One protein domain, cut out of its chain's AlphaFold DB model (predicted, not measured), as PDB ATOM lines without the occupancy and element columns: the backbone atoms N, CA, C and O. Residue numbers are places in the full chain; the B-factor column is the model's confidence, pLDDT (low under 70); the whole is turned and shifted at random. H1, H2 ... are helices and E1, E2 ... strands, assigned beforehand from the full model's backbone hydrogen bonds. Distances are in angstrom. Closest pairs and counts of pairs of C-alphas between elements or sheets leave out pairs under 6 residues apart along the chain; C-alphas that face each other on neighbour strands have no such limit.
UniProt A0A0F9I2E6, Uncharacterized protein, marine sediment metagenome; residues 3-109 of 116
ATOM      1  N   LEU A   3      62.163 -16.583  12.630       72.81
ATOM      2  CA  LEU A   3      61.797 -15.752  11.476       72.81
ATOM      3  C   LEU A   3      62.453 -16.144  10.148       72.81
ATOM      4  O   LEU A   3      61.969 -15.754   9.086       72.81
ATOM      5  N   GLU A   4      63.502 -16.970  10.159       73.94
ATOM      6  CA  GLU A   4      64.071 -17.497   8.909       73.94
ATOM      7  C   GLU A   4      63.053 -18.342   8.141       73.94
ATOM      8  O   GLU A   4      63.080 -18.364   6.914       73.94
ATOM      9  N   THR A   5      62.114 -18.988   8.841       76.44
ATOM     10  CA  THR A   5      61.065 -19.812   8.219       76.44
ATOM     11  C   THR A   5      60.055 -18.978   7.428       76.44
ATOM     12  O   THR A   5      59.271 -19.539   6.658       76.44
ATOM     13  N   MET A   6      60.070 -17.656   7.631       79.50
ATOM     14  CA  MET A   6      59.151 -16.692   7.037       79.50
ATOM     15  C   MET A   6      59.763 -15.917   5.868       79.50
ATOM     16  O   MET A   6      59.003 -15.346   5.108       79.50
ATOM     17  N   ARG A   7      61.093 -15.916   5.667       74.62
ATOM     18  CA  ARG A   7      61.801 -15.033   4.704       74.62
ATOM     19  C   ARG A   7      61.350 -15.102   3.234       74.62
ATOM     20  O   ARG A   7      61.679 -14.190   2.486       74.62
ATOM     21  N   ALA A   8      60.664 -16.165   2.822       73.69
ATOM     22  CA  ALA A   8      60.199 -16.372   1.445       73.69
ATOM     23  C   ALA A   8      58.661 -16.380   1.324       73.69
ATOM     24  O   ALA A   8      58.117 -16.857   0.331       73.69
ATOM     25  N   VAL A   9      57.949 -15.932   2.363       78.75
ATOM     26  CA  VAL A   9      56.486 -15.988   2.424       78.75
ATOM     27  C   VAL A   9      55.921 -14.613   2.103       78.75
ATOM     28  O   VAL A   9      55.912 -13.737   2.955       78.75
ATOM     29  N   HIS A  10      55.413 -14.437   0.885       78.44
ATOM     30  CA  HIS A  10      54.837 -13.164   0.432       78.44
ATOM     31  C   HIS A  10      53.315 -13.060   0.637       78.44
ATOM     32  O   HIS A  10      52.760 -11.963   0.597       78.44
ATOM     33  N   ALA A  11      52.639 -14.184   0.890       82.31
ATOM     34  CA  ALA A  11      51.210 -14.237   1.185       82.31
ATOM     35  C   ALA A  11      50.867 -15.452   2.062       82.31
ATOM     36  O   ALA A  11      51.541 -16.484   1.991       82.31
ATOM     37  N   ILE A  12      49.818 -15.325   2.875       83.88
ATOM     38  CA  ILE A  12      49.263 -16.396   3.712       83.88
ATOM     39  C   ILE A  12      47.749 -16.398   3.552       83.88
ATOM     40  O   ILE A  12      47.066 -15.514   4.064       83.88
ATOM     41  N   GLY A  13      47.230 -17.393   2.829       81.56
ATOM     42  CA  GLY A  13      45.856 -17.322   2.339       81.56
ATOM     43  C   GLY A  13      45.700 -16.063   1.492       81.56
ATOM     44  O   GLY A  13      46.538 -15.795   0.630       81.56
ATOM     45  N   ASP A  14      44.696 -15.255   1.809       80.12
ATOM     46  CA  ASP A  14      44.510 -13.967   1.153       80.12
ATOM     47  C   ASP A  14      45.429 -12.878   1.718       80.12
ATOM     48  O   ASP A  14      45.681 -11.898   1.017       80.12
ATOM     49  N   ALA A  15      45.947 -13.034   2.946       84.38
ATOM     50  CA  ALA A  15      46.715 -12.030   3.684       84.38
ATOM     51  C   ALA A  15      48.061 -11.702   3.021       84.38
ATOM     52  O   ALA A  15      48.853 -12.592   2.704       84.38
ATOM     53  N   THR A  16      48.346 -10.412   2.861       86.94
ATOM     54  CA  THR A  16      49.605  -9.914   2.295       86.94
ATOM     55  C   THR A  16      50.702  -9.872   3.354       86.94
ATOM     56  O   THR A  16      50.489  -9.376   4.461       86.94
ATOM     57  N   VAL A  17      51.891 -10.385   3.018       86.75
ATOM     58  CA  VAL A  17      53.042 -10.406   3.929       86.75
ATOM     59  C   VAL A  17      54.139  -9.488   3.410       86.75
ATOM     60  O   VAL A  17      54.616  -9.628   2.282       86.75
ATOM     61  N   ARG A  18      54.586  -8.565   4.263       86.56
ATOM     62  CA  ARG A  18      55.774  -7.744   4.035       86.56
ATOM     63  C   ARG A  18      56.930  -8.232   4.892       86.56
ATOM     64  O   ARG A  18      56.755  -8.556   6.064       86.56
ATOM     65  N   HIS A  19      58.124  -8.223   4.313       83.88
ATOM     66  CA  HIS A  19      59.365  -8.377   5.057       83.88
ATOM     67  C   HIS A  19      60.075  -7.036   5.150       83.88
ATOM     68  O   HIS A  19      60.349  -6.410   4.126       83.88
ATOM     69  N   THR A  20      60.387  -6.627   6.373       81.75
ATOM     70  CA  THR A  20      61.102  -5.386   6.655       81.75
ATOM     71  C   THR A  20      62.498  -5.721   7.183       81.75
ATOM     72  O   THR A  20      62.652  -6.541   8.093       81.75
ATOM     73  N   PHE A  21      63.508  -5.098   6.569       76.06
ATOM     74  CA  PHE A  21      64.920  -5.139   6.951       76.06
ATOM     75  C   PHE A  21      65.411  -3.684   7.032       76.06
ATOM     76  O   PHE A  21      65.286  -2.942   6.059       76.06
ATOM     77  N   GLY A  22      65.946  -3.263   8.171       68.62
ATOM     78  CA  GLY A  22      66.390  -1.901   8.461       68.62
ATOM     79  C   GLY A  22      65.274  -0.923   8.852       68.62
ATOM     80  O   GLY A  22      64.076  -1.201   8.746       68.62
ATOM     81  N   LYS A  23      65.676   0.283   9.289       59.94
ATOM     82  CA  LYS A  23      64.756   1.415   9.463       59.94
ATOM     83  C   LYS A  23      64.303   1.909   8.083       59.94
ATOM     84  O   LYS A  23      64.969   2.757   7.493       59.94
ATOM     85  N   THR A  24      63.116   1.453   7.658       56.91
ATOM     86  CA  THR A  24      62.323   1.910   6.483       56.91
ATOM     87  C   THR A  24      62.943   1.560   5.113       56.91
ATOM     88  O   THR A  24      64.152   1.477   4.996       56.91
ATOM     89  N   CYS A  25      62.242   1.352   3.992       54.09
ATOM     90  CA  CYS A  25      60.844   1.488   3.560       54.09
ATOM     91  C   CYS A  25      60.700   0.726   2.215       54.09
ATOM     92  O   CYS A  25      61.647   0.764   1.433       54.09
ATOM     93  N   SER A  26      59.530   0.159   1.883       49.47
ATOM     94  CA  SER A  26      59.017   0.188   0.492       49.47
ATOM     95  C   SER A  26      57.530  -0.202   0.394       49.47
ATOM     96  O   SER A  26      57.158  -1.365   0.553       49.47
ATOM     97  N   SER A  27      56.699   0.821   0.155       55.03
ATOM     98  CA  SER A  27      55.616   0.903  -0.849       55.03
ATOM     99  C   SER A  27      54.637  -0.266  -1.044       55.03
ATOM    100  O   SER A  27      54.252  -0.553  -2.175       55.03
ATOM    101  N   VAL A  28      54.178  -0.916   0.019       53.53
ATOM    102  CA  VAL A  28      52.874  -1.593  -0.036       53.53
ATOM    103  C   VAL A  28      51.958  -0.810   0.900       53.53
ATOM    104  O   VAL A  28      52.283  -0.606   2.072       53.53
ATOM    105  N   GLU A  29      50.864  -0.273   0.377       65.38
ATOM    106  CA  GLU A  29      49.848   0.377   1.200       65.38
ATOM    107  C   GLU A  29      49.306  -0.690   2.165       65.38
ATOM    108  O   GLU A  29      48.741  -1.679   1.726       65.38
ATOM    109  N   ASN A  30      49.619  -0.551   3.461       71.81
ATOM    110  CA  ASN A  30      49.155  -1.371   4.593       71.81
ATOM    111  C   ASN A  30      49.119  -2.904   4.374       71.81
ATOM    112  O   ASN A  30      48.109  -3.432   3.921       71.81
ATOM    113  N   PRO A  31      50.178  -3.653   4.750       82.56
ATOM    114  CA  PRO A  31      50.146  -5.102   4.640       82.56
ATOM    115  C   PRO A  31      49.269  -5.665   5.765       82.56
ATOM    116  O   PRO A  31      49.165  -5.081   6.853       82.56
ATOM    117  N   ASP A  32      48.712  -6.848   5.561       88.25
ATOM    118  CA  ASP A  32      48.004  -7.516   6.652       88.25
ATOM    119  C   ASP A  32      48.984  -8.086   7.684       88.25
ATOM    120  O   ASP A  32      48.667  -8.158   8.872       88.25
ATOM    121  N   ILE A  33      50.181  -8.478   7.235       90.69
ATOM    122  CA  ILE A  33      51.234  -9.069   8.058       90.69
ATOM    123  C   ILE A  33      52.567  -8.382   7.749       90.69
ATOM    124  O   ILE A  33      53.020  -8.366   6.605       90.69
ATOM    125  N   ASP A  34      53.231  -7.847   8.769       90.19
ATOM    126  CA  ASP A  34      54.566  -7.247   8.667       90.19
ATOM    127  C   ASP A  34      55.557  -8.033   9.527       90.19
ATOM    128  O   ASP A  34      55.376  -8.175  10.736       90.19
ATOM    129  N   VAL A  35      56.592  -8.579   8.892       89.50
ATOM    130  CA  VAL A  35      57.645  -9.369   9.532       89.50
ATOM    131  C   VAL A  35      58.922  -8.536   9.563       89.50
ATOM    132  O   VAL A  35      59.587  -8.376   8.535       89.50
ATOM    133  N   ASN A  36      59.287  -8.047  10.746       88.25
ATOM    134  CA  ASN A  36      60.523  -7.310  10.973       88.25
ATOM    135  C   ASN A  36      61.618  -8.275  11.450       88.25
ATOM    136  O   ASN A  36      61.574  -8.797  12.567       88.25
ATOM    137  N   HIS A  37      62.605  -8.515  10.585       84.88
ATOM    138  CA  HIS A  37      63.697  -9.451  10.871       84.88
ATOM    139  C   HIS A  37      64.747  -8.885  11.831       84.88
ATOM    140  O   HIS A  37      65.442  -9.671  12.469       84.88
ATOM    141  N   ASP A  38      64.841  -7.561  11.963       84.94
ATOM    142  CA  ASP A  38      65.831  -6.904  12.824       84.94
ATOM    143  C   ASP A  38      65.351  -6.823  14.273       84.94
ATOM    144  O   ASP A  38      66.108  -7.075  15.206       84.94
ATOM    145  N   GLU A  39      64.070  -6.503  14.464       86.12
ATOM    146  CA  GLU A  39      63.441  -6.444  15.791       86.12
ATOM    147  C   GLU A  39      62.928  -7.811  16.260       86.12
ATOM    148  O   GLU A  39      62.465  -7.956  17.389       86.12
ATOM    149  N   ASN A  40      63.004  -8.822  15.395       86.44
ATOM    150  CA  ASN A  40      62.428 -10.139  15.613       86.44
ATOM    151  C   ASN A  40      60.922 -10.088  15.963       86.44
ATOM    152  O   ASN A  40      60.460 -10.774  16.878       86.44
ATOM    153  N   THR A  41      60.147  -9.276  15.233       88.75
ATOM    154  CA  THR A  41      58.706  -9.073  15.469       88.75
ATOM    155  C   THR A  41      57.855  -9.452  14.256       88.75
ATOM    156  O   THR A  41      58.283  -9.363  13.105       88.75
ATOM    157  N   ILE A  42      56.619  -9.889  14.521       91.25
ATOM    158  CA  ILE A  42      55.573 -10.073  13.509       91.25
ATOM    159  C   ILE A  42      54.353  -9.276  13.960       91.25
ATOM    160  O   ILE A  42      53.858  -9.476  15.069       91.25
ATOM    161  N   LYS A  43      53.870  -8.380  13.105       91.94
ATOM    162  CA  LYS A  43      52.679  -7.566  13.336       91.94
ATOM    163  C   LYS A  43      51.561  -8.038  12.420       91.94
ATOM    164  O   LYS A  43      51.786  -8.226  11.230       91.94
ATOM    165  N   PHE A  44      50.368  -8.186  12.983       93.00
ATOM    166  CA  PHE A  44      49.156  -8.543  12.258       93.00
ATOM    167  C   PHE A  44      48.147  -7.405  12.360       93.00
ATOM    168  O   PHE A  44      47.891  -6.901  13.455       93.00
ATOM    169  N   THR A  45      47.546  -7.047  11.235       93.50
ATOM    170  CA  THR A  45      46.351  -6.206  11.177       93.50
ATOM    171  C   THR A  45      45.155  -7.139  11.045       93.50
ATOM    172  O   THR A  45      45.037  -7.826  10.034       93.50
ATOM    173  N   ILE A  46      44.300  -7.225  12.067       92.44
ATOM    174  CA  ILE A  46      43.131  -8.119  12.054       92.44
ATOM    175  C   ILE A  46      41.960  -7.440  11.350       92.44
ATOM    176  O   ILE A  46      41.702  -6.258  11.578       92.44
ATOM    177  N   GLN A  47      41.239  -8.209  10.535       91.12
ATOM    178  CA  GLN A  47      40.004  -7.776   9.895       91.12
ATOM    179  C   GLN A  47      38.999  -7.283  10.948       91.12
ATOM    180  O   GLN A  47      38.596  -8.025  11.847       91.12
ATOM    181  N   ASN A  48      38.566  -6.032  10.806       90.31
ATOM    182  CA  ASN A  48      37.554  -5.407  11.642       90.31
ATOM    183  C   ASN A  48      36.207  -5.377  10.910       90.31
ATOM    184  O   ASN A  48      36.023  -4.608   9.962       90.31
ATOM    185  N   GLY A  49      35.277  -6.213  11.369       87.38
ATOM    186  CA  GLY A  49      33.937  -6.357  10.803       87.38
ATOM    187  C   GLY A  49      33.862  -7.277   9.572       87.38
ATOM    188  O   GLY A  49      34.895  -7.666   9.013       87.38
ATOM    189  N   PRO A  50      32.644  -7.659   9.145       86.56
ATOM    190  CA  PRO A  50      32.452  -8.556   8.009       86.56
ATOM    191  C   PRO A  50      32.940  -7.952   6.686       86.56
ATOM    192  O   PRO A  50      32.708  -6.775   6.402       86.56
ATOM    193  N   ILE A  51      33.591  -8.768   5.850       87.69
ATOM    194  CA  ILE A  51      34.245  -8.304   4.614       87.69
ATOM    195  C   ILE A  51      33.239  -7.712   3.615       87.69
ATOM    196  O   ILE A  51      33.568  -6.735   2.945       87.69
ATOM    197  N   LYS A  52      32.007  -8.235   3.523       86.44
ATOM    198  CA  LYS A  52      31.004  -7.695   2.582       86.44
ATOM    199  C   LYS A  52      30.451  -6.336   3.018       86.44
ATOM    200  O   LYS A  52      29.939  -5.607   2.177       86.44
ATOM    201  N   GLU A  53      30.562  -5.993   4.301       86.94
ATOM    202  CA  GLU A  53      30.052  -4.736   4.868       86.94
ATOM    203  C   GLU A  53      31.140  -3.651   4.922       86.94
ATOM    204  O   GLU A  53      30.884  -2.497   4.585       86.94
ATOM    205  N   HIS A  54      32.365  -4.017   5.313       86.44
ATOM    206  CA  HIS A  54      33.458  -3.066   5.562       86.44
ATOM    207  C   HIS A  54      34.593  -3.125   4.536       86.44
ATOM    208  O   HIS A  54      35.562  -2.368   4.643       86.44
ATOM    209  N   GLY A  55      34.498  -4.022   3.554       86.88
ATOM    210  CA  GLY A  55      35.620  -4.359   2.692       86.88
ATOM    211  C   GLY A  55      36.731  -5.064   3.469       86.88
ATOM    212  O   GLY A  55      36.612  -5.394   4.654       86.88
ATOM    213  N   ARG A  56      37.842  -5.313   2.782       88.06
ATOM    214  CA  ARG A  56      39.012  -5.941   3.386       88.06
ATOM    215  C   ARG A  56      39.909  -4.877   4.020       88.06
ATOM    216  O   ARG A  56      40.402  -3.998   3.321       88.06
ATOM    217  N   ASN A  57      40.116  -4.973   5.330       89.62
ATOM    218  CA  ASN A  57      40.924  -4.040   6.125       89.62
ATOM    219  C   ASN A  57      41.957  -4.743   7.032       89.62
ATOM    220  O   ASN A  57      42.648  -4.078   7.803       89.62
ATOM    221  N   GLY A  58      42.072  -6.068   6.932       89.75
ATOM    222  CA  GLY A  58      43.088  -6.863   7.605       89.75
ATOM    223  C   GLY A  58      43.023  -8.341   7.216       89.75
ATOM    224  O   GLY A  58      42.269  -8.747   6.327       89.75
ATOM    225  N   CYS A  59      43.794  -9.165   7.925       91.62
ATOM    226  CA  CYS A  59      43.753 -10.620   7.822       91.62
ATOM    227  C   CYS A  59      42.743 -11.249   8.785       91.62
ATOM    228  O   CYS A  59      42.398 -10.701   9.835       91.62
ATOM    229  N   GLN A  60      42.297 -12.448   8.433       91.38
ATOM    230  CA  GLN A  60      41.525 -13.305   9.318       91.38
ATOM    231  C   GLN A  60      42.448 -14.085  10.282       91.38
ATOM    232  O   GLN A  60      43.668 -14.151  10.112       91.38
ATOM    233  N   VAL A  61      41.865 -14.657  11.343       91.81
ATOM    234  CA  VAL A  61      42.604 -15.356  12.420       91.81
ATOM    235  C   VAL A  61      43.323 -16.619  11.926       91.81
ATOM    236  O   VAL A  61      44.336 -17.024  12.499       91.81
ATOM    237  N   ASP A  62      42.849 -17.230  10.844       92.56
ATOM    238  CA  ASP A  62      43.513 -18.357  10.190       92.56
ATOM    239  C   ASP A  62      44.943 -18.002   9.747       92.56
ATOM    240  O   ASP A  62      45.840 -18.839   9.864       92.56
ATOM    241  N   ALA A  63      45.193 -16.751   9.344       93.12
ATOM    242  CA  ALA A  63      46.523 -16.293   8.966       93.12
ATOM    243  C   ALA A  63      47.509 -16.361  10.145       93.12
ATOM    244  O   ALA A  63      48.655 -16.781   9.973       93.12
ATOM    245  N   LEU A  64      47.062 -16.042  11.366       94.25
ATOM    246  CA  LEU A  64      47.882 -16.136  12.581       94.25
ATOM    247  C   LEU A  64      48.229 -17.595  12.890       94.25
ATOM    248  O   LEU A  64      49.384 -17.915  13.180       94.25
ATOM    249  N   ILE A  65      47.240 -18.486  12.792       95.88
ATOM    250  CA  ILE A  65      47.423 -19.928  13.012       95.88
ATOM    251  C   ILE A  65      48.396 -20.499  11.979       95.88
ATOM    252  O   ILE A  65      49.284 -21.281  12.326       95.88
ATOM    253  N   HIS A  66      48.294 -20.064  10.724       94.25
ATOM    254  CA  HIS A  66      49.195 -20.483   9.661       94.25
ATOM    255  C   HIS A  66      50.638 -20.018   9.912       94.25
ATOM    256  O   HIS A  66      51.570 -20.816   9.772       94.25
ATOM    257  N   VAL A  67      50.841 -18.760  10.333       94.00
ATOM    258  CA  VAL A  67      52.171 -18.255  10.726       94.00
ATOM    259  C   VAL A  67      52.736 -19.075  11.884       94.00
ATOM    260  O   VAL A  67      53.872 -19.548  11.800       94.00
ATOM    261  N   ALA A  68      51.946 -19.307  12.936       95.31
ATOM    262  CA  ALA A  68      52.369 -20.107  14.083       95.31
ATOM    263  C   ALA A  68      52.777 -21.526  13.659       95.31
ATOM    264  O   ALA A  68      53.862 -22.000  14.006       95.31
ATOM    265  N   ARG A  69      51.961 -22.183  12.825       96.12
ATOM    266  CA  ARG A  69      52.257 -23.513  12.280       96.12
ATOM    267  C   ARG A  69      53.568 -23.520  11.506       96.12
ATOM    268  O   ARG A  69      54.364 -24.447  11.659       96.12
ATOM    269  N   ARG A  70      53.811 -22.505  10.672       93.25
ATOM    270  CA  ARG A  70      55.030 -22.389   9.864       93.25
ATOM    271  C   ARG A  70      56.274 -22.264  10.741       93.25
ATOM    272  O   ARG A  70      57.256 -22.965  10.489       93.25
ATOM    273  N   ILE A  71      56.206 -21.433  11.779       94.00
ATOM    274  CA  ILE A  71      57.291 -21.247  12.749       94.00
ATOM    275  C   ILE A  71      57.603 -22.568  13.459       94.00
ATOM    276  O   ILE A  71      58.758 -22.997  13.467       94.00
ATOM    277  N   ILE A  72      56.587 -23.253  13.997       95.56
ATOM    278  CA  ILE A  72      56.786 -24.527  14.707       95.56
ATOM    279  C   ILE A  72      57.279 -25.616  13.750       95.56
ATOM    280  O   ILE A  72      58.146 -26.400  14.117       95.56
ATOM    281  N   THR A  73      56.810 -25.642  12.500       95.19
ATOM    282  CA  THR A  73      57.299 -26.590  11.485       95.19
ATOM    283  C   THR A  73      58.792 -26.415  11.237       95.19
ATOM    284  O   THR A  73      59.537 -27.393  11.260       95.19
ATOM    285  N   GLY A  74      59.257 -25.180  11.037       93.06
ATOM    286  CA  GLY A  74      60.684 -24.937  10.847       93.06
ATOM    287  C   GLY A  74      61.507 -25.164  12.118       93.06
ATOM    288  O   GLY A  74      62.658 -25.588  12.023       93.06
ATOM    289  N   LEU A  75      60.921 -24.960  13.304       92.88
ATOM    290  CA  LEU A  75      61.543 -25.366  14.564       92.88
ATOM    291  C   LEU A  75      61.693 -26.890  14.633       92.88
ATOM    292  O   LEU A  75      62.785 -27.364  14.918       92.88
ATOM    293  N   ASN A  76      60.645 -27.647  14.304       95.56
ATOM    294  CA  ASN A  76      60.643 -29.110  14.333       95.56
ATOM    295  C   ASN A  76      61.604 -29.722  13.305       95.56
ATOM    296  O   ASN A  76      62.190 -30.767  13.553       95.56
ATOM    297  N   GLN A  77      61.804 -29.067  12.157       94.19
ATOM    298  CA  GLN A  77      62.811 -29.481  11.172       94.19
ATOM    299  C   GLN A  77      64.242 -29.342  11.707       94.19
ATOM    300  O   GLN A  77      65.097 -30.158  11.379       94.19
ATOM    301  N   LYS A  78      64.512 -28.309  12.516       94.19
ATOM    302  CA  LYS A  78      65.839 -28.059  13.106       94.19
ATOM    303  C   LYS A  78      66.063 -28.846  14.398       94.19
ATOM    304  O   LYS A  78      67.166 -29.316  14.647       94.19
ATOM    305  N   PHE A  79      65.017 -28.973  15.207       94.06
ATOM    306  CA  PHE A  79      65.016 -29.585  16.530       94.06
ATOM    307  C   PHE A  79      63.764 -30.465  16.661       94.06
ATOM    308  O   PHE A  79      62.744 -30.022  17.203       94.06
ATOM    309  N   PRO A  80      63.800 -31.688  16.104       96.12
ATOM    310  CA  PRO A  80      62.637 -32.560  16.084       96.12
ATOM    311  C   PRO A  80      62.266 -33.012  17.496       96.12
ATOM    312  O   PRO A  80      63.091 -33.570  18.218       96.12
ATOM    313  N   CYS A  81      61.006 -32.803  17.878       97.25
ATOM    314  CA  CYS A  81      60.450 -33.354  19.112       97.25
ATOM    315  C   CYS A  81      58.968 -33.725  18.967       97.25
ATOM    316  O   CYS A  81      58.268 -33.329  18.021       97.25
ATOM    317  N   ARG A  82      58.480 -34.526  19.921       97.94
ATOM    318  CA  ARG A  82      57.091 -34.995  19.942       97.94
ATOM    319  C   ARG A  82      56.125 -33.832  20.147       97.94
ATOM    320  O   ARG A  82      55.110 -33.758  19.464       97.94
ATOM    321  N   GLU A  83      56.462 -32.907  21.037       98.12
ATOM    322  CA  GLU A  83      55.644 -31.757  21.416       98.12
ATOM    323  C   GLU A  83      55.411 -30.826  20.223       98.12
ATOM    324  O   GLU A  83      54.271 -30.452  19.951       98.12
ATOM    325  N   ASN A  84      56.461 -30.532  19.451       97.44
ATOM    326  CA  ASN A  84      56.358 -29.746  18.222       97.44
ATOM    327  C   ASN A  84      55.452 -30.430  17.193       97.44
ATOM    328  O   ASN A  84      54.601 -29.780  16.588       97.44
ATOM    329  N   SER A  85      55.605 -31.745  17.010       97.88
ATOM    330  CA  SER A  85      54.777 -32.514  16.075       97.88
ATOM    331  C   SER A  85      53.301 -32.495  16.490       97.88
ATOM    332  O   SER A  85      52.435 -32.213  15.666       97.88
ATOM    333  N   CYS A  86      53.012 -32.694  17.782       98.31
ATOM    334  CA  CYS A  86      51.658 -32.580  18.324       98.31
ATOM    335  C   CYS A  86      51.080 -31.165  18.160       98.31
ATOM    336  O   CYS A  86      49.916 -31.024  17.791       98.31
ATOM    337  N   ALA A  87      51.879 -30.122  18.403       98.19
ATOM    338  CA  ALA A  87      51.450 -28.738  18.227       98.19
ATOM    339  C   ALA A  87      51.088 -28.438  16.764       98.19
ATOM    340  O   ALA A  87      50.039 -27.852  16.507       98.19
ATOM    341  N   ILE A  88      51.897 -28.901  15.800       97.94
ATOM    342  CA  ILE A  88      51.601 -28.767  14.364       97.94
ATOM    343  C   ILE A  88      50.269 -29.443  14.024       97.94
ATOM    344  O   ILE A  88      49.418 -28.803  13.410       97.94
ATOM    345  N   THR A  89      50.042 -30.682  14.481       98.31
ATOM    346  CA  THR A  89      48.768 -31.389  14.265       98.31
ATOM    347  C   THR A  89      47.576 -30.594  14.798       98.31
ATOM    348  O   THR A  89      46.547 -30.511  14.133       98.31
ATOM    349  N   LYS A  90      47.699 -29.982  15.981       98.31
ATOM    350  CA  LYS A  90      46.609 -29.202  16.585       98.31
ATOM    351  C   LYS A  90      46.352 -27.874  15.884       98.31
ATOM    352  O   LYS A  90      45.203 -27.451  15.800       98.31
ATOM    353  N   LEU A  91      47.384 -27.249  15.327       97.81
ATOM    354  CA  LEU A  91      47.215 -26.072  14.476       97.81
ATOM    355  C   LEU A  91      46.553 -26.433  13.137       97.81
ATOM    356  O   LEU A  91      45.704 -25.681  12.663       97.81
ATOM    357  N   ASP A  92      46.877 -27.595  12.560       97.25
ATOM    358  CA  ASP A  92      46.200 -28.118  11.364       97.25
ATOM    359  C   ASP A  92      44.714 -28.417  11.626       97.25
ATOM    360  O   ASP A  92      43.855 -28.038  10.828       97.25
ATOM    361  N   GLU A  93      44.394 -29.015  12.775       98.00
ATOM    362  CA  GLU A  93      43.015 -29.245  13.219       98.00
ATOM    363  C   GLU A  93      42.249 -27.926  13.420       98.00
ATOM    364  O   GLU A  93      41.122 -27.788  12.949       98.00
ATOM    365  N   ALA A  94      42.869 -26.923  14.048       97.56
ATOM    366  CA  ALA A  94      42.256 -25.606  14.213       97.56
ATOM    367  C   ALA A  94      41.934 -24.942  12.859       97.56
ATOM    368  O   ALA A  94      40.841 -24.406  12.684       97.56
ATOM    369  N   MET A  95      42.844 -25.015  11.878       95.69
ATOM    370  CA  MET A  95      42.575 -24.508  10.524       95.69
ATOM    371  C   MET A  95      41.441 -25.265   9.828       95.69
ATOM    372  O   MET A  95      40.648 -24.644   9.123       95.69
ATOM    373  N   MET A  96      41.351 -26.585  10.013       96.81
ATOM    374  CA  MET A  96      40.258 -27.394   9.469       96.81
ATOM    375  C   MET A  96      38.901 -26.924  10.009       96.81
ATOM    376  O   MET A  96      38.012 -26.633   9.213       96.81
ATOM    377  N   TRP A  97      38.776 -26.713  11.323       97.25
ATOM    378  CA  TRP A  97      37.534 -26.211  11.921       97.25
ATOM    379  C   TRP A  97      37.166 -24.792  11.477       97.25
ATOM    380  O   TRP A  97      35.988 -24.484  11.296       97.25
ATOM    381  N   LEU A  98      38.153 -23.916  11.263       94.12
ATOM    382  CA  LEU A  98      37.887 -22.578  10.727       94.12
ATOM    383  C   LEU A  98      37.363 -22.623   9.288       94.12
ATOM    384  O   LEU A  98      36.454 -21.862   8.966       94.12
ATOM    385  N   ARG A  99      37.894 -23.522   8.452       93.06
ATOM    386  CA  ARG A  99      37.408 -23.736   7.079       93.06
ATOM    387  C   ARG A  99      36.005 -24.322   7.062       93.06
ATOM    388  O   ARG A  99      35.175 -23.821   6.316       93.06
ATOM    389  N   GLU A 100      35.734 -25.310   7.911       95.31
ATOM    390  CA  GLU A 100      34.399 -25.900   8.058       95.31
ATOM    391  C   GLU A 100      33.366 -24.829   8.426       95.31
ATOM    392  O   GLU A 100      32.322 -24.706   7.793       95.31
ATOM    393  N   ARG A 101      33.700 -23.965   9.393       93.50
ATOM    394  CA  ARG A 101      32.852 -22.831   9.776       93.50
ATOM    395  C   ARG A 101      32.611 -21.865   8.611       93.50
ATOM    396  O   ARG A 101      31.507 -21.346   8.477       93.50
ATOM    397  N   THR A 102      33.625 -21.574   7.798       91.12
ATOM    398  CA  THR A 102      33.454 -20.719   6.613       91.12
ATOM    399  C   THR A 102      32.551 -21.392   5.579       91.12
ATOM    400  O   THR A 102      31.611 -20.755   5.113       91.12
ATOM    401  N   ALA A 103      32.748 -22.683   5.307       92.38
ATOM    402  CA  ALA A 103      31.931 -23.454   4.371       92.38
ATOM    403  C   ALA A 103      30.455 -23.554   4.808       92.38
ATOM    404  O   ALA A 103      29.556 -23.406   3.978       92.38
ATOM    405  N   ASP A 104      30.181 -23.735   6.105       93.69
ATOM    406  CA  ASP A 104      28.815 -23.680   6.653       93.69
ATOM    407  C   ASP A 104      28.163 -22.319   6.371       93.69
ATOM    408  O   ASP A 104      27.047 -22.230   5.855       93.69
ATOM    409  N   ARG A 105      28.894 -21.231   6.635       91.31
ATOM    410  CA  ARG A 105      28.397 -19.868   6.404       91.31
ATOM    411  C   ARG A 105      28.173 -19.571   4.925       91.31
ATOM    412  O   ARG A 105      27.207 -18.883   4.593       91.31
ATOM    413  N   GLU A 106      29.030 -20.079   4.044       91.12
ATOM    414  CA  GLU A 106      28.858 -19.991   2.589       91.12
ATOM    415  C   GLU A 106      27.609 -20.746   2.138       91.12
ATOM    416  O   GLU A 106      26.778 -20.184   1.426       91.12
ATOM    417  N   THR A 107      27.424 -21.976   2.628       92.38
ATOM    418  CA  THR A 107      26.252 -22.819   2.339       92.38
ATOM    419  C   THR A 107      24.952 -22.136   2.758       92.38
ATOM    420  O   THR A 107      23.935 -22.224   2.072       92.38
ATOM    421  N   ARG A 108      24.987 -21.406   3.873       91.81
ATOM    422  CA  ARG A 108      23.850 -20.643   4.402       91.81
ATOM    423  C   ARG A 108      23.682 -19.268   3.748       91.81
ATOM    424  O   ARG A 108      22.714 -18.576   4.048       91.81
ATOM    425  N   GLY A 109      24.603 -18.855   2.874       89.06
ATOM    426  CA  GLY A 109      24.577 -17.560   2.189       89.06
ATOM    427  C   GLY A 109      24.893 -16.352   3.079       89.06
ATOM    428  O   GLY A 109      24.678 -15.217   2.656       89.06
TER     429      GLY A 109
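What this domain is: This is residues 3 to 109 of the 116 residues of an uncharacterized protein of marine sediment metagenome (UniProt A0A0F9I2E6). A long helical hairpin, H3 and H4, stands beside a small three-stranded sheet, with H3 next to the sheet, H4 beyond it, and residues 100 to 109 sticking out past the body. The short helix H1 sits by H3, while the short helix H2 lies well away from the sheet. The printed part has 107 residues with four named helices and three named strands, in the order H1 E1 E2 E3 H2 H3 H4; the sheet, E1 E2 E3, is mixed, and the class is mixed, helices and strands. The outline is flat, 43 by 40 by 17 A, and the whole is only just compact, close to loose, with a radius of gyration of the C-alphas of 15.6 A.

How they stand to each other: In the sheet, E2, residues 33 to 36, is the inner strand between the edge strands E1, residues 15 to 20, and E3, residues 41 to 44. E1 and E2 are parallel at 15 degrees, with N 18 and O 33 within hydrogen-bond range at 2.8 A. E2 and E3 form an antiparallel hairpin at 167 degrees, with N 34 and O 43 within range at 2.9 A. Residues 11 to 12 pair antiparallel with residues 15 to 16 of E1. H3, residues 61 to 78, is on the sheet but only grazes it, with its residues 61 to 67; its closest C-alphas to E1 are those of Ala 63 and Ala 15, 6.8 A apart. H1, residues 3 to 6, also only grazes the sheet. H1 touches residues 70 to 74 of H3, the closest C-alphas being those of Thr 5 and Gly 74, 5.8 A apart. H3 and H4, residues 82 to 107, touch as a helical hairpin at a shallow tilt of 24 degrees, opposite ways; their closest C-alphas are those of Arg 69 and Ile 88, 5.7 A apart. H4 is not on the sheet. H2, residues 51 to 54, is not on the sheet and is apart from H1, H3 and H4. In H3 and H4 every O i to N i+4 pair is within hydrogen-bond range; H1 and H2 are too short for such a pair.

Where its parts are: E1 runs 16.1 A from C-alpha 15 at (46.715, -12.030, 3.684) to C-alpha 20; E2 measures 9.9 A and E3 10.1 A. H3 runs 26.5 A, and H4 runs 37.5 A from C-alpha 82 at (57.091, -34.995, 19.942) to C-alpha 107 at (26.252, -22.819, 2.339). H1 measures 5.3 A and H2 5.4 A.

The domain as a whole: The two C-alphas farthest apart, those of Lys 23 and Arg 108, are 46.7 A apart. The printed part has no cut. The link from E1 to E2, residues 21 to 32, is long. Mean pLDDT of the printed part is 87.6, and residues 22 to 29 are under 70.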